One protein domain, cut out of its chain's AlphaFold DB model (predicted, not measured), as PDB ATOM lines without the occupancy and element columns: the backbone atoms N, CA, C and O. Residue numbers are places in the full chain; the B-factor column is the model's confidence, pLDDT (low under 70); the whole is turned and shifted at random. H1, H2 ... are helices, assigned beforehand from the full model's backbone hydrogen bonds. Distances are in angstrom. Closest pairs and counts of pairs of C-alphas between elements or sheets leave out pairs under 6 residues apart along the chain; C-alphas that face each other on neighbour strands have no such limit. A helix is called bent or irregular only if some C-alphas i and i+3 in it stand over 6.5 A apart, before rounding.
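What this domain is: This is residues 40 to 153 of the 154 residues of an uncharacterized protein of Desulfitobacterium dichloroeliminans (strain LMG P-21439 / DCA1) (UniProt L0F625). What is the shape? Two long bent helices, H1 then H2, make a slender rod, joined at one end, bowed apart midway and near each other toward the other end. How large? The printed part has 114 residues, 111 of them in the two named helices, class all helix, and is extended: radius of gyration of the C-alphas 24.2 A, spans 82 by 24 by 21 A.

Where its parts are: Where is H2? Residues 94 to 151, one helix by hydrogen bonds, are bent, C-alphas 126 to 129 spanning 6.8 A: H2a, 94 to 126, is 46.1 A, irregular at C-alphas 102 to 105, 6.8 A; H2b, 129 to 151, is 32.3 A, with C-alpha 151 at (-18.759, -11.780, -9.783). Where is H1? Residues 40 to 92, one helix by hydrogen bonds, are bent, C-alphas 73 to 76 spanning 6.6 A: H1a, 40 to 73, is 49.5 A, with C-alpha 40 at (-6.066, -14.748, -18.921); H1b, 76 to 92, is 24.3 A.

How they stand to each other: Which arms touch? H2a and H1b only just touch, only at the corner, with 3 pairs of C-alphas within 8 A, closest Leu 96 and Thr 90, 5.9 A; H2b and H1a are near each other. Are backbones whole? Every O i to N i+4 pair is within hydrogen-bond range in H1a, H1b and H2b, 24 of 29 in H2a.

The domain as a whole: Any cut? The printed part has no cut; the link is tight. Where is confidence low? Of the printed part, 36 residues are under 70, among them 143 to 153.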
ATOM      1  N   PHE A  40      -5.129 -13.825 -18.272       74.38
ATOM      2  CA  PHE A  40      -6.066 -14.748 -18.921       74.38
ATOM      3  C   PHE A  40      -5.460 -16.138 -19.184       74.38
ATOM      4  O   PHE A  40      -6.190 -17.134 -19.215       74.38
ATOM      5  N   GLN A  41      -4.134 -16.242 -19.343       75.19
ATOM      6  CA  GLN A  41      -3.455 -17.531 -19.504       75.19
ATOM      7  C   GLN A  41      -3.519 -18.371 -18.224       75.19
ATOM      8  O   GLN A  41      -3.837 -19.561 -18.286       75.19
ATOM      9  N   GLU A  42      -3.275 -17.762 -17.065       75.06
ATOM     10  CA  GLU A  42      -3.329 -18.458 -15.776       75.06
ATOM     11  C   GLU A  42      -4.744 -18.926 -15.438       75.06
ATOM     12  O   GLU A  42      -4.937 -20.077 -15.038       75.06
ATOM     13  N   GLN A  43      -5.760 -18.091 -15.678       73.31
ATOM     14  CA  GLN A  43      -7.154 -18.496 -15.473       73.31
ATOM     15  C   GLN A  43      -7.560 -19.659 -16.381       73.31
ATOM     16  O   GLN A  43      -8.226 -20.599 -15.933       73.31
ATOM     17  N   ARG A  44      -7.118 -19.646 -17.644       75.81
ATOM     18  CA  ARG A  44      -7.390 -20.738 -18.584       75.81
ATOM     19  C   ARG A  44      -6.731 -22.042 -18.132       75.81
ATOM     20  O   ARG A  44      -7.380 -23.091 -18.159       75.81
ATOM     21  N   LEU A  45      -5.486 -21.977 -17.659       77.81
ATOM     22  CA  LEU A  45      -4.771 -23.129 -17.103       77.81
ATOM     23  C   LEU A  45      -5.450 -23.677 -15.841       77.81
ATOM     24  O   LEU A  45      -5.600 -24.893 -15.709       77.81
ATOM     25  N   LEU A  46      -5.919 -22.812 -14.939       76.81
ATOM     26  CA  LEU A  46      -6.655 -23.221 -13.739       76.81
ATOM     27  C   LEU A  46      -7.976 -23.920 -14.085       76.81
ATOM     28  O   LEU A  46      -8.276 -24.980 -13.531       76.81
ATOM     29  N   ALA A  47      -8.744 -23.380 -15.032       76.62
ATOM     30  CA  ALA A  47      -9.982 -24.004 -15.494       76.62
ATOM     31  C   ALA A  47      -9.729 -25.385 -16.124       76.62
ATOM     32  O   ALA A  47     -10.482 -26.333 -15.885       76.62
ATOM     33  N   GLN A  48      -8.642 -25.522 -16.888       78.00
ATOM     34  CA  GLN A  48      -8.251 -26.788 -17.502       78.00
ATOM     35  C   GLN A  48      -7.817 -27.823 -16.453       78.00
ATOM     36  O   GLN A  48      -8.287 -28.961 -16.497       78.00
ATOM     37  N   ARG A  49      -7.013 -27.429 -15.456       77.44
ATOM     38  CA  ARG A  49      -6.614 -28.302 -14.337       77.44
ATOM     39  C   ARG A  49      -7.815 -28.817 -13.550       77.44
ATOM     40  O   ARG A  49      -7.839 -29.989 -13.193       77.44
ATOM     41  N   ARG A  50      -8.846 -27.992 -13.338       75.75
ATOM     42  CA  ARG A  50     -10.078 -28.434 -12.664       75.75
ATOM     43  C   ARG A  50     -10.845 -29.472 -13.463       75.75
ATOM     44  O   ARG A  50     -11.277 -30.460 -12.884       75.75
ATOM     45  N   LYS A  51     -10.995 -29.282 -14.779       79.12
ATOM     46  CA  LYS A  51     -11.644 -30.287 -15.638       79.12
ATOM     47  C   LYS A  51     -10.925 -31.629 -15.549       79.12
ATOM     48  O   LYS A  51     -11.575 -32.651 -15.360       79.12
ATOM     49  N   VAL A  52      -9.593 -31.614 -15.612       77.94
ATOM     50  CA  VAL A  52      -8.775 -32.825 -15.459       77.94
ATOM     51  C   VAL A  52      -8.931 -33.424 -14.058       77.94
ATOM     52  O   VAL A  52      -9.122 -34.629 -13.943       77.94
ATOM     53  N   GLY A  53      -8.934 -32.599 -13.008       79.50
ATOM     54  CA  GLY A  53      -9.144 -33.045 -11.629       79.50
ATOM     55  C   GLY A  53     -10.499 -33.723 -11.410       79.50
ATOM     56  O   GLY A  53     -10.559 -34.770 -10.774       79.50
ATOM     57  N   PHE A  54     -11.578 -33.187 -11.989       80.00
ATOM     58  CA  PHE A  54     -12.903 -33.815 -11.937       80.00
ATOM     59  C   PHE A  54     -12.954 -35.142 -12.690       80.00
ATOM     60  O   PHE A  54     -13.528 -36.101 -12.182       80.00
ATOM     61  N   ILE A  55     -12.340 -35.215 -13.875       84.38
ATOM     62  CA  ILE A  55     -12.256 -36.465 -14.639       84.38
ATOM     63  C   ILE A  55     -11.476 -37.511 -13.840       84.38
ATOM     64  O   ILE A  55     -11.936 -38.638 -13.712       84.38
ATOM     65  N   PHE A  56     -10.341 -37.124 -13.252       82.62
ATOM     66  CA  PHE A  56      -9.519 -38.006 -12.429       82.62
ATOM     67  C   PHE A  56     -10.259 -38.501 -11.179       82.62
ATOM     68  O   PHE A  56     -10.256 -39.692 -10.887       82.62
ATOM     69  N   LEU A  57     -10.954 -37.619 -10.457       82.12
ATOM     70  CA  LEU A  57     -11.796 -38.025  -9.327       82.12
ATOM     71  C   LEU A  57     -12.904 -38.984  -9.774       82.12
ATOM     72  O   LEU A  57     -13.131 -40.004  -9.127       82.12
ATOM     73  N   GLY A  58     -13.557 -38.693 -10.900       85.69
ATOM     74  CA  GLY A  58     -14.596 -39.550 -11.463       85.69
ATOM     75  C   GLY A  58     -14.082 -40.945 -11.821       85.69
ATOM     76  O   GLY A  58     -14.727 -41.939 -11.481       85.69
ATOM     77  N   THR A  59     -12.909 -41.047 -12.451       85.31
ATOM     78  CA  THR A  59     -12.309 -42.345 -12.787       85.31
ATOM     79  C   THR A  59     -11.889 -43.107 -11.538       85.31
ATOM     80  O   THR A  59     -12.195 -44.292 -11.445       85.31
ATOM     81  N   VAL A  60     -11.279 -42.451 -10.548       83.69
ATOM     82  CA  VAL A  60     -10.897 -43.090  -9.277       83.69
ATOM     83  C   VAL A  60     -12.121 -43.635  -8.541       83.69
ATOM     84  O   VAL A  60     -12.096 -44.779  -8.087       83.69
ATOM     85  N   VAL A  61     -13.211 -42.867  -8.466       81.88
ATOM     86  CA  VAL A  61     -14.464 -43.315  -7.838       81.88
ATOM     87  C   VAL A  61     -15.066 -44.495  -8.599       81.88
ATOM     88  O   VAL A  61     -15.405 -45.505  -7.990       81.88
ATOM     89  N   THR A  62     -15.144 -44.410  -9.929       88.06
ATOM     90  CA  THR A  62     -15.711 -45.480 -10.769       88.06
ATOM     91  C   THR A  62     -14.904 -46.772 -10.666       88.06
ATOM     92  O   THR A  62     -15.470 -47.863 -10.593       88.06
ATOM     93  N   LEU A  63     -13.576 -46.659 -10.629       85.00
ATOM     94  CA  LEU A  63     -12.670 -47.797 -10.533       85.00
ATOM     95  C   LEU A  63     -12.732 -48.421  -9.135       85.00
ATOM     96  O   LEU A  63     -12.845 -49.637  -9.017       85.00
ATOM     97  N   SER A  64     -12.780 -47.597  -8.086       74.25
ATOM     98  CA  SER A  64     -12.978 -48.059  -6.706       74.25
ATOM     99  C   SER A  64     -14.315 -48.782  -6.540       74.25
ATOM    100  O   SER A  64     -14.368 -49.847  -5.933       74.25
ATOM    101  N   PHE A  65     -15.389 -48.247  -7.125       81.06
ATOM    102  CA  PHE A  65     -16.714 -48.861  -7.074       81.06
ATOM    103  C   PHE A  65     -16.772 -50.171  -7.867       81.06
ATOM    104  O   PHE A  65     -17.313 -51.162  -7.385       81.06
ATOM    105  N   SER A  66     -16.151 -50.213  -9.048       77.69
ATOM    106  CA  SER A  66     -16.031 -51.440  -9.845       77.69
ATOM    107  C   SER A  66     -15.266 -52.531  -9.097       77.69
ATOM    108  O   SER A  66     -15.721 -53.670  -9.052       77.69
ATOM    109  N   LEU A  67     -14.135 -52.187  -8.471       77.94
ATOM    110  CA  LEU A  67     -13.355 -53.123  -7.659       77.94
ATOM    111  C   LEU A  67     -14.125 -53.584  -6.420       77.94
ATOM    112  O   LEU A  67     -14.070 -54.762  -6.078       77.94
ATOM    113  N   PHE A  68     -14.864 -52.682  -5.775       77.88
ATOM    114  CA  PHE A  68     -15.733 -53.024  -4.654       77.88
ATOM    115  C   PHE A  68     -16.805 -54.033  -5.073       77.88
ATOM    116  O   PHE A  68     -16.931 -55.071  -4.433       77.88
ATOM    117  N   LEU A  69     -17.520 -53.787  -6.175       76.88
ATOM    118  CA  LEU A  69     -18.529 -54.713  -6.696       76.88
ATOM    119  C   LEU A  69     -17.929 -56.064  -7.092       76.88
ATOM    120  O   LEU A  69     -18.498 -57.103  -6.766       76.88
ATOM    121  N   LEU A  70     -16.769 -56.053  -7.754       74.25
ATOM    122  CA  LEU A  70     -16.018 -57.263  -8.088       74.25
ATOM    123  C   LEU A  70     -15.694 -58.070  -6.833       74.25
ATOM    124  O   LEU A  70     -15.975 -59.261  -6.780       74.25
ATOM    125  N   ASN A  71     -15.148 -57.428  -5.807       75.12
ATOM    126  CA  ASN A  71     -14.772 -58.090  -4.564       75.12
ATOM    127  C   ASN A  71     -15.995 -58.555  -3.761       75.12
ATOM    128  O   ASN A  71     -15.973 -59.627  -3.167       75.12
ATOM    129  N   TRP A  72     -17.075 -57.777  -3.763       76.00
ATOM    130  CA  TRP A  72     -18.316 -58.113  -3.075       76.00
ATOM    131  C   TRP A  72     -19.013 -59.318  -3.711       76.00
ATOM    132  O   TRP A  72     -19.498 -60.197  -3.006       76.00
ATOM    133  N   PHE A  73     -19.045 -59.377  -5.045       75.31
ATOM    134  CA  PHE A  73     -19.734 -60.441  -5.770       75.31
ATOM    135  C   PHE A  73     -18.860 -61.684  -5.962       75.31
ATOM    136  O   PHE A  73     -19.291 -62.798  -5.667       75.31
ATOM    137  N   LEU A  74     -17.619 -61.515  -6.433       72.38
ATOM    138  CA  LEU A  74     -16.709 -62.639  -6.656       72.38
ATOM    139  C   LEU A  74     -15.983 -63.089  -5.393       72.38
ATOM    140  O   LEU A  74     -15.540 -64.228  -5.368       72.38
ATOM    141  N   GLY A  75     -15.853 -62.262  -4.356       72.50
ATOM    142  CA  GLY A  75     -15.134 -62.638  -3.134       72.50
ATOM    143  C   GLY A  75     -15.716 -63.880  -2.453       72.50
ATOM    144  O   GLY A  75     -14.986 -64.860  -2.288       72.50
ATOM    145  N   PRO A  76     -17.020 -63.894  -2.114       75.81
ATOM    146  CA  PRO A  76     -17.662 -65.064  -1.523       75.81
ATOM    147  C   PRO A  76     -17.571 -66.282  -2.446       75.81
ATOM    148  O   PRO A  76     -17.118 -67.341  -2.016       75.81
ATOM    149  N   TRP A  77     -17.881 -66.099  -3.734       74.44
ATOM    150  CA  TRP A  77     -17.868 -67.171  -4.731       74.44
ATOM    151  C   TRP A  77     -16.476 -67.786  -4.940       74.44
ATOM    152  O   TRP A  77     -16.345 -69.003  -5.018       74.44
ATOM    153  N   LEU A  78     -15.419 -66.967  -4.973       71.62
ATOM    154  CA  LEU A  78     -14.032 -67.430  -5.045       71.62
ATOM    155  C   LEU A  78     -13.629 -68.161  -3.769       71.62
ATOM    156  O   LEU A  78     -13.006 -69.213  -3.860       71.62
ATOM    157  N   SER A  79     -13.981 -67.635  -2.593       74.31
ATOM    158  CA  SER A  79     -13.599 -68.255  -1.319       74.31
ATOM    159  C   SER A  79     -14.261 -69.623  -1.124       74.31
ATOM    160  O   SER A  79     -13.588 -70.605  -0.807       74.31
ATOM    161  N   GLU A  80     -15.563 -69.721  -1.399       74.31
ATOM    162  CA  GLU A  80     -16.317 -70.966  -1.283       74.31
ATOM    163  C   GLU A  80     -15.970 -71.933  -2.416       74.31
ATOM    164  O   GLU A  80     -15.821 -73.135  -2.181       74.31
ATOM    165  N   GLY A  81     -15.762 -71.419  -3.630       75.50
ATOM    166  CA  GLY A  81     -15.323 -72.197  -4.783       75.50
ATOM    167  C   GLY A  81     -13.949 -72.826  -4.562       75.50
ATOM    168  O   GLY A  81     -13.795 -74.032  -4.739       75.50
ATOM    169  N   LEU A  82     -12.967 -72.051  -4.091       75.38
ATOM    170  CA  LEU A  82     -11.629 -72.553  -3.761       75.38
ATOM    171  C   LEU A  82     -11.670 -73.581  -2.630       75.38
ATOM    172  O   LEU A  82     -11.007 -74.611  -2.726       75.38
ATOM    173  N   LYS A  83     -12.487 -73.350  -1.596       76.19
ATOM    174  CA  LYS A  83     -12.669 -74.309  -0.499       76.19
ATOM    175  C   LYS A  83     -13.279 -75.625  -0.989       76.19
ATOM    176  O   LYS A  83     -12.812 -76.699  -0.619       76.19
ATOM    177  N   THR A  84     -14.282 -75.547  -1.861       79.56
ATOM    178  CA  THR A  84     -14.959 -76.719  -2.437       79.56
ATOM    179  C   THR A  84     -14.028 -77.506  -3.358       79.56
ATOM    180  O   THR A  84     -13.947 -78.728  -3.255       79.56
ATOM    181  N   ILE A  85     -13.275 -76.811  -4.214       78.56
ATOM    182  CA  ILE A  85     -12.278 -77.418  -5.102       78.56
ATOM    183  C   ILE A  85     -11.155 -78.057  -4.280       78.56
ATOM    184  O   ILE A  85     -10.780 -79.193  -4.556       78.56
ATOM    185  N   GLY A  86     -10.662 -77.380  -3.241       74.12
ATOM    186  CA  GLY A  86      -9.649 -77.919  -2.334       74.12
ATOM    187  C   GLY A  86     -10.107 -79.216  -1.662       74.12
ATOM    188  O   GLY A  86      -9.410 -80.227  -1.731       74.12
ATOM    189  N   LEU A  87     -11.321 -79.227  -1.102       78.44
ATOM    190  CA  LEU A  87     -11.912 -80.426  -0.499       78.44
ATOM    191  C   LEU A  87     -12.089 -81.556  -1.522       78.44
ATOM    192  O   LEU A  87     -11.706 -82.694  -1.255       78.44
ATOM    193  N   TRP A  88     -12.591 -81.251  -2.718       81.12
ATOM    194  CA  TRP A  88     -12.744 -82.248  -3.775       81.12
ATOM    195  C   TRP A  88     -11.398 -82.833  -4.229       81.12
ATOM    196  O   TRP A  88     -11.272 -84.053  -4.350       81.12
ATOM    197  N   LEU A  89     -10.367 -82.004  -4.426       78.19
ATOM    198  CA  LEU A  89      -9.038 -82.477  -4.821       78.19
ATOM    199  C   LEU A  89      -8.385 -83.334  -3.728       78.19
ATOM    200  O   LEU A  89      -7.799 -84.366  -4.047       78.19
ATOM    201  N   THR A  90      -8.513 -82.958  -2.452       74.12
ATOM    202  CA  THR A  90      -7.962 -83.756  -1.336       74.12
ATOM    203  C   THR A  90      -8.628 -85.112  -1.173       74.12
ATOM    204  O   THR A  90      -7.948 -86.086  -0.860       74.12
ATOM    205  N   ALA A  91      -9.935 -85.196  -1.429       77.06
ATOM    206  CA  ALA A  91     -10.675 -86.448  -1.356       77.06
ATOM    207  C   ALA A  91     -10.300 -87.423  -2.486       77.06
ATOM    208  O   ALA A  91     -10.368 -88.634  -2.295       77.06
ATOM    209  N   ASN A  92      -9.897 -86.908  -3.654       81.50
ATOM    210  CA  ASN A  92      -9.615 -87.726  -4.836       81.50
ATOM    211  C   ASN A  92      -8.117 -87.988  -5.071       81.50
ATOM    212  O   ASN A  92      -7.772 -88.943  -5.766       81.50
ATOM    213  N   VAL A  93      -7.212 -87.177  -4.510       77.88
ATOM    214  CA  VAL A  93      -5.762 -87.303  -4.733       77.88
ATOM    215  C   VAL A  93      -5.003 -87.239  -3.397       77.88
ATOM    216  O   VAL A  93      -4.675 -86.150  -2.920       77.88
ATOM    217  N   PRO A  94      -4.635 -88.393  -2.803       70.94
ATOM    218  CA  PRO A  94      -3.972 -88.462  -1.492       70.94
ATOM    219  C   PRO A  94      -2.631 -87.714  -1.427       70.94
ATOM    220  O   PRO A  94      -2.257 -87.176  -0.389       70.94
ATOM    221  N   PHE A  95      -1.917 -87.635  -2.556       73.88
ATOM    222  CA  PHE A  95      -0.647 -86.912  -2.682       73.88
ATOM    223  C   PHE A  95      -0.785 -85.399  -2.426       73.88
ATOM    224  O   PHE A  95       0.155 -84.765  -1.946       73.88
ATOM    225  N   LEU A  96      -1.961 -84.815  -2.684       67.31
ATOM    226  CA  LEU A  96      -2.201 -83.392  -2.438       67.31
ATOM    227  C   LEU A  96      -2.314 -83.050  -0.956       67.31
ATOM    228  O   LEU A  96      -1.991 -81.923  -0.597       67.31
ATOM    229  N   GLY A  97      -2.677 -84.001  -0.089       64.38
ATOM    230  CA  GLY A  97      -2.657 -83.784   1.362       64.38
ATOM    231  C   GLY A  97      -1.259 -83.420   1.878       64.38
ATOM    232  O   GLY A  97      -1.121 -82.575   2.757       64.38
ATOM    233  N   TYR A  98      -0.210 -83.973   1.259       67.06
ATOM    234  CA  TYR A  98       1.184 -83.650   1.582       67.06
ATOM    235  C   TYR A  98       1.603 -82.257   1.084       67.06
ATOM    236  O   TYR A  98       2.447 -81.600   1.693       67.06
ATOM    237  N   PHE A  99       1.015 -81.794  -0.024       67.00
ATOM    238  CA  PHE A  99       1.220 -80.437  -0.528       67.00
ATOM    239  C   PHE A  99       0.444 -79.409   0.297       67.00
ATOM    240  O   PHE A  99       1.013 -78.382   0.639       67.00
ATOM    241  N   LEU A 100      -0.802 -79.685   0.679       63.94
ATOM    242  CA  LEU A 100      -1.609 -78.785   1.507       63.94
ATOM    243  C   LEU A 100      -0.958 -78.480   2.852       63.94
ATOM    244  O   LEU A 100      -0.798 -77.308   3.156       63.94
ATOM    245  N   GLY A 101      -0.411 -79.481   3.550       67.19
ATOM    246  CA  GLY A 101       0.357 -79.237   4.782       67.19
ATOM    247  C   GLY A 101       1.579 -78.321   4.594       67.19
ATOM    248  O   GLY A 101       2.070 -77.715   5.542       67.19
ATOM    249  N   ARG A 102       2.080 -78.183   3.357       69.12
ATOM    250  CA  ARG A 102       3.163 -77.255   2.995       69.12
ATOM    251  C   ARG A 102       2.652 -75.871   2.580       69.12
ATOM    252  O   ARG A 102       3.416 -74.912   2.638       69.12
ATOM    253  N   TRP A 103       1.393 -75.775   2.161       70.12
ATOM    254  CA  TRP A 103       0.702 -74.536   1.803       70.12
ATOM    255  C   TRP A 103      -0.135 -73.959   2.952       70.12
ATOM    256  O   TRP A 103      -0.564 -72.817   2.829       70.12
ATOM    257  N   ASP A 104      -0.308 -74.678   4.066       69.94
ATOM    258  CA  ASP A 104      -1.023 -74.195   5.258       69.94
ATOM    259  C   ASP A 104      -0.461 -72.855   5.751       69.94
ATOM    260  O   ASP A 104      -1.222 -71.925   5.981       69.94
ATOM    261  N   TRP A 105       0.868 -72.682   5.763       72.44
ATOM    262  CA  TRP A 105       1.499 -71.385   6.067       72.44
ATOM    263  C   TRP A 105       1.024 -70.267   5.121       72.44
ATOM    264  O   TRP A 105       0.872 -69.113   5.525       72.44
ATOM    265  N   LEU A 106       0.815 -70.583   3.845       68.12
ATOM    266  CA  LEU A 106       0.439 -69.619   2.819       68.12
ATOM    267  C   LEU A 106      -1.057 -69.292   2.903       68.12
ATOM    268  O   LEU A 106      -1.429 -68.138   2.710       68.12
ATOM    269  N   ILE A 107      -1.892 -70.267   3.274       67.94
ATOM    270  CA  ILE A 107      -3.306 -70.048   3.606       67.94
ATOM    271  C   ILE A 107      -3.430 -69.195   4.876       67.94
ATOM    272  O   ILE A 107      -4.131 -68.189   4.827       67.94
ATOM    273  N   ASP A 108      -2.672 -69.489   5.936       68.75
ATOM    274  CA  ASP A 108      -2.588 -68.652   7.145       68.75
ATOM    275  C   ASP A 108      -2.140 -67.222   6.801       68.75
ATOM    276  O   ASP A 108      -2.685 -66.235   7.296       68.75
ATOM    277  N   THR A 109      -1.173 -67.076   5.890       68.81
ATOM    278  CA  THR A 109      -0.708 -65.758   5.429       68.81
ATOM    279  C   THR A 109      -1.805 -65.011   4.660       68.81
ATOM    280  O   THR A 109      -1.965 -63.800   4.825       68.81
ATOM    281  N   ILE A 110      -2.589 -65.713   3.837       66.12
ATOM    282  CA  ILE A 110      -3.741 -65.142   3.128       66.12
ATOM    283  C   ILE A 110      -4.851 -64.757   4.113       66.12
ATOM    284  O   ILE A 110      -5.488 -63.723   3.926       66.12
ATOM    285  N   GLU A 111      -5.061 -65.528   5.177       63.69
ATOM    286  CA  GLU A 111      -6.044 -65.239   6.223       63.69
ATOM    287  C   GLU A 111      -5.643 -64.007   7.056       63.69
ATOM    288  O   GLU A 111      -6.472 -63.135   7.333       63.69
ATOM    289  N   ILE A 112      -4.347 -63.833   7.337       65.19
ATOM    290  CA  ILE A 112      -3.802 -62.585   7.897       65.19
ATOM    291  C   ILE A 112      -4.032 -61.410   6.930       65.19
ATOM    292  O   ILE A 112      -4.453 -60.333   7.359       65.19
ATOM    293  N   LEU A 113      -3.835 -61.601   5.620       60.88
ATOM    294  CA  LEU A 113      -4.166 -60.584   4.612       60.88
ATOM    295  C   LEU A 113      -5.674 -60.291   4.529       60.88
ATOM    296  O   LEU A 113      -6.064 -59.149   4.287       60.88
ATOM    297  N   ALA A 114      -6.536 -61.282   4.757       60.69
ATOM    298  CA  ALA A 114      -7.982 -61.090   4.821       60.69
ATOM    299  C   ALA A 114      -8.384 -60.260   6.054       60.69
ATOM    300  O   ALA A 114      -9.249 -59.390   5.957       60.69
ATOM    301  N   ASN A 115      -7.688 -60.425   7.182       59.03
ATOM    302  CA  ASN A 115      -7.834 -59.537   8.339       59.03
ATOM    303  C   ASN A 115      -7.335 -58.110   8.055       59.03
ATOM    304  O   ASN A 115      -7.931 -57.144   8.531       59.03
ATOM    305  N   ILE A 116      -6.306 -57.942   7.218       61.00
ATOM    306  CA  ILE A 116      -5.899 -56.617   6.720       61.00
ATOM    307  C   ILE A 116      -6.987 -56.016   5.819       61.00
ATOM    308  O   ILE A 116      -7.255 -54.821   5.916       61.00
ATOM    309  N   LYS A 117      -7.663 -56.823   4.989       64.69
ATOM    310  CA  LYS A 117      -8.824 -56.377   4.199       64.69
ATOM    311  C   LYS A 117      -9.963 -55.893   5.105       64.69
ATOM    312  O   LYS A 117     -10.516 -54.835   4.828       64.69
ATOM    313  N   LEU A 118     -10.254 -56.591   6.206       60.69
ATOM    314  CA  LEU A 118     -11.216 -56.137   7.222       60.69
ATOM    315  C   LEU A 118     -10.776 -54.827   7.888       60.69
ATOM    316  O   LEU A 118     -11.578 -53.908   8.029       60.69
ATOM    317  N   GLY A 119      -9.497 -54.703   8.248       65.38
ATOM    318  CA  GLY A 119      -8.937 -53.460   8.786       65.38
ATOM    319  C   GLY A 119      -9.023 -52.296   7.794       65.38
ATOM    320  O   GLY A 119      -9.332 -51.172   8.186       65.38
ATOM    321  N   PHE A 120      -8.816 -52.566   6.505       66.00
ATOM    322  CA  PHE A 120      -8.958 -51.590   5.430       66.00
ATOM    323  C   PHE A 120     -10.421 -51.208   5.189       66.00
ATOM    324  O   PHE A 120     -10.716 -50.022   5.094       66.00
ATOM    325  N   GLU A 121     -11.351 -52.165   5.150       67.69
ATOM    326  CA  GLU A 121     -12.794 -51.894   5.062       67.69
ATOM    327  C   GLU A 121     -13.287 -51.081   6.262       67.69
ATOM    328  O   GLU A 121     -14.076 -50.157   6.087       67.69
ATOM    329  N   PHE A 122     -12.772 -51.352   7.463       69.81
ATOM    330  CA  PHE A 122     -13.105 -50.592   8.667       69.81
ATOM    331  C   PHE A 122     -12.536 -49.166   8.623       69.81
ATOM    332  O   PHE A 122     -13.258 -48.196   8.858       69.81
ATOM    333  N   LEU A 123     -11.260 -49.013   8.251       70.12
ATOM    334  CA  LEU A 123     -10.626 -47.704   8.054       70.12
ATOM    335  C   LEU A 123     -11.335 -46.891   6.967       70.12
ATOM    336  O   LEU A 123     -11.550 -45.690   7.131       70.12
ATOM    337  N   TRP A 124     -11.729 -47.532   5.870       71.50
ATOM    338  CA  TRP A 124     -12.389 -46.866   4.756       71.50
ATOM    339  C   TRP A 124     -13.861 -46.565   5.039       71.50
ATOM    340  O   TRP A 124     -14.341 -45.486   4.694       71.50
ATOM    341  N   GLY A 125     -14.563 -47.449   5.745       72.62
ATOM    342  CA  GLY A 125     -15.928 -47.211   6.206       72.62
ATOM    343  C   GLY A 125     -16.008 -46.063   7.211       72.62
ATOM    344  O   GLY A 125     -16.888 -45.212   7.100       72.62
ATOM    345  N   GLN A 126     -15.062 -45.998   8.153       75.56
ATOM    346  CA  GLN A 126     -15.090 -45.000   9.221       75.56
ATOM    347  C   GLN A 126     -14.472 -43.655   8.820       75.56
ATOM    348  O   GLN A 126     -15.023 -42.609   9.154       75.56
ATOM    349  N   TYR A 127     -13.353 -43.661   8.091       74.12
ATOM    350  CA  TYR A 127     -12.613 -42.437   7.751       74.12
ATOM    351  C   TYR A 127     -12.644 -42.097   6.262       74.12
ATOM    352  O   TYR A 127     -12.449 -40.936   5.903       74.12
ATOM    353  N   GLY A 128     -12.919 -43.061   5.381       76.44
ATOM    354  CA  GLY A 128     -12.941 -42.834   3.934       76.44
ATOM    355  C   GLY A 128     -14.010 -41.825   3.520       76.44
ATOM    356  O   GLY A 128     -13.721 -40.909   2.751       76.44
ATOM    357  N   PHE A 129     -15.210 -41.900   4.106       74.38
ATOM    358  CA  PHE A 129     -16.258 -40.896   3.882       74.38
ATOM    359  C   PHE A 129     -15.863 -39.504   4.382       74.38
ATOM    360  O   PHE A 129     -16.140 -38.517   3.704       74.38
ATOM    361  N   SER A 130     -15.179 -39.407   5.524       76.56
ATOM    362  CA  SER A 130     -14.703 -38.127   6.053       76.56
ATOM    363  C   SER A 130     -13.627 -37.511   5.159       76.56
ATOM    364  O   SER A 130     -13.703 -36.328   4.840       76.56
ATOM    365  N   ILE A 131     -12.664 -38.310   4.691       77.44
ATOM    366  CA  ILE A 131     -11.605 -37.859   3.776       77.44
ATOM    367  C   ILE A 131     -12.209 -37.420   2.436       77.44
ATOM    368  O   ILE A 131     -11.886 -36.340   1.939       77.44
ATOM    369  N   MET A 132     -13.132 -38.207   1.878       75.44
ATOM    370  CA  MET A 132     -13.841 -37.855   0.646       75.44
ATOM    371  C   MET A 132     -14.695 -36.598   0.821       75.44
ATOM    372  O   MET A 132     -14.706 -35.749  -0.064       75.44
ATOM    373  N   GLY A 133     -15.356 -36.437   1.969       77.75
ATOM    374  CA  GLY A 133     -16.102 -35.231   2.318       77.75
ATOM    375  C   GLY A 133     -15.209 -33.993   2.367       77.75
ATOM    376  O   GLY A 133     -15.541 -32.984   1.753       77.75
ATOM    377  N   ILE A 134     -14.044 -34.076   3.015       78.38
ATOM    378  CA  ILE A 134     -13.071 -32.974   3.076       78.38
ATOM    379  C   ILE A 134     -12.558 -32.623   1.675       78.38
ATOM    380  O   ILE A 134     -12.554 -31.449   1.310       78.38
ATOM    381  N   LEU A 135     -12.178 -33.616   0.866       73.69
ATOM    382  CA  LEU A 135     -11.732 -33.395  -0.513       73.69
ATOM    383  C   LEU A 135     -12.841 -32.789  -1.382       73.69
ATOM    384  O   LEU A 135     -12.589 -31.881  -2.171       73.69
ATOM    385  N   PHE A 136     -14.077 -33.252  -1.217       77.69
ATOM    386  CA  PHE A 136     -15.227 -32.745  -1.952       77.69
ATOM    387  C   PHE A 136     -15.549 -31.296  -1.577       77.69
ATOM    388  O   PHE A 136     -15.711 -30.452  -2.459       77.69
ATOM    389  N   VAL A 137     -15.582 -30.989  -0.278       78.69
ATOM    390  CA  VAL A 137     -15.765 -29.630   0.246       78.69
ATOM    391  C   VAL A 137     -14.635 -28.726  -0.238       78.69
ATOM    392  O   VAL A 137     -14.917 -27.640  -0.735       78.69
ATOM    393  N   TRP A 138     -13.382 -29.180  -0.189       75.06
ATOM    394  CA  TRP A 138     -12.239 -28.429  -0.705       75.06
ATOM    395  C   TRP A 138     -12.433 -28.060  -2.179       75.06
ATOM    396  O   TRP A 138     -12.378 -26.886  -2.540       75.06
ATOM    397  N   VAL A 139     -12.733 -29.043  -3.033       74.69
ATOM    398  CA  VAL A 139     -12.949 -28.827  -4.472       74.69
ATOM    399  C   VAL A 139     -14.143 -27.899  -4.733       74.69
ATOM    400  O   VAL A 139     -14.063 -27.022  -5.601       74.69
ATOM    401  N   LEU A 140     -15.238 -28.044  -3.980       75.00
ATOM    402  CA  LEU A 140     -16.411 -27.173  -4.086       75.00
ATOM    403  C   LEU A 140     -16.105 -25.734  -3.678       75.00
ATOM    404  O   LEU A 140     -16.474 -24.812  -4.405       75.00
ATOM    405  N   PHE A 141     -15.435 -25.528  -2.544       78.88
ATOM    406  CA  PHE A 141     -15.101 -24.196  -2.047       78.88
ATOM    407  C   PHE A 141     -14.061 -23.505  -2.925       78.88
ATOM    408  O   PHE A 141     -14.214 -22.321  -3.207       78.88
ATOM    409  N   GLU A 142     -13.070 -24.224  -3.450       71.25
ATOM    410  CA  GLU A 142     -12.144 -23.695  -4.458       71.25
ATOM    411  C   GLU A 142     -12.904 -23.258  -5.731       71.25
ATOM    412  O   GLU A 142     -12.649 -22.201  -6.319       71.25
ATOM    413  N   GLY A 143     -13.906 -24.049  -6.137       64.31
ATOM    414  CA  GLY A 143     -14.803 -23.732  -7.246       64.31
ATOM    415  C   GLY A 143     -15.653 -22.483  -6.994       64.31
ATOM    416  O   GLY A 143     -15.688 -21.582  -7.839       64.31
ATOM    417  N   LEU A 144     -16.301 -22.405  -5.829       66.31
ATOM    418  CA  LEU A 144     -17.148 -21.288  -5.403       66.31
ATOM    419  C   LEU A 144     -16.348 -20.001  -5.217       66.31
ATOM    420  O   LEU A 144     -16.759 -18.965  -5.734       66.31
ATOM    421  N   ARG A 145     -15.178 -20.068  -4.573       66.44
ATOM    422  CA  ARG A 145     -14.271 -18.929  -4.386       66.44
ATOM    423  C   ARG A 145     -13.870 -18.311  -5.720       66.44
ATOM    424  O   ARG A 145     -13.868 -17.094  -5.859       66.44
ATOM    425  N   SER A 146     -13.619 -19.134  -6.738       62.50
ATOM    426  CA  SER A 146     -13.310 -18.613  -8.074       62.50
ATOM    427  C   SER A 146     -14.504 -17.968  -8.784       62.50
ATOM    428  O   SER A 146     -14.322 -16.992  -9.503       62.50
ATOM    429  N   LYS A 147     -15.727 -18.482  -8.577       62.84
ATOM    430  CA  LYS A 147     -16.946 -17.893  -9.152       62.84
ATOM    431  C   LYS A 147     -17.315 -16.581  -8.463       62.84
ATOM    432  O   LYS A 147     -17.770 -15.662  -9.132       62.84
ATOM    433  N   LEU A 148     -17.108 -16.497  -7.150       62.97
ATOM    434  CA  LEU A 148     -17.282 -15.272  -6.372       62.97
ATOM    435  C   LEU A 148     -16.279 -14.200  -6.800       62.97
ATOM    436  O   LEU A 148     -16.696 -13.088  -7.092       62.97
ATOM    437  N   ASN A 149     -15.001 -14.544  -6.966       59.78
ATOM    438  CA  ASN A 149     -14.007 -13.593  -7.475       59.78
ATOM    439  C   ASN A 149     -14.306 -13.107  -8.905       59.78
ATOM    440  O   ASN A 149     -13.925 -11.995  -9.242       59.78
ATOM    441  N   HIS A 150     -15.006 -13.894  -9.730       54.16
ATOM    442  CA  HIS A 150     -15.476 -13.426 -11.040       54.16
ATOM    443  C   HIS A 150     -16.712 -12.521 -10.975       54.16
ATOM    444  O   HIS A 150     -16.883 -11.714 -11.876       54.16
ATOM    445  N   ARG A 151     -17.560 -12.627  -9.943       51.62
ATOM    446  CA  ARG A 151     -18.759 -11.780  -9.783       51.62
ATOM    447  C   ARG A 151     -18.512 -10.462  -9.055       51.62
ATOM    448  O   ARG A 151     -19.369  -9.600  -9.100       51.62
ATOM    449  N   VAL A 152     -17.394 -10.326  -8.347       49.56
ATOM    450  CA  VAL A 152     -17.038  -9.091  -7.619       49.56
ATOM    451  C   VAL A 152     -16.380  -8.051  -8.550       49.56
ATOM    452  O   VAL A 152     -16.096  -6.941  -8.119       49.56
ATOM    453  N   ILE A 153     -16.142  -8.404  -9.820       49.75
ATOM    454  CA  ILE A 153     -15.518  -7.532 -10.832       49.75
ATOM    455  C   ILE A 153     -16.555  -7.008 -11.860       49.75
ATOM    456  O   ILE A 153     -16.194  -6.210 -12.716       49.75
TER     457      ILE A 153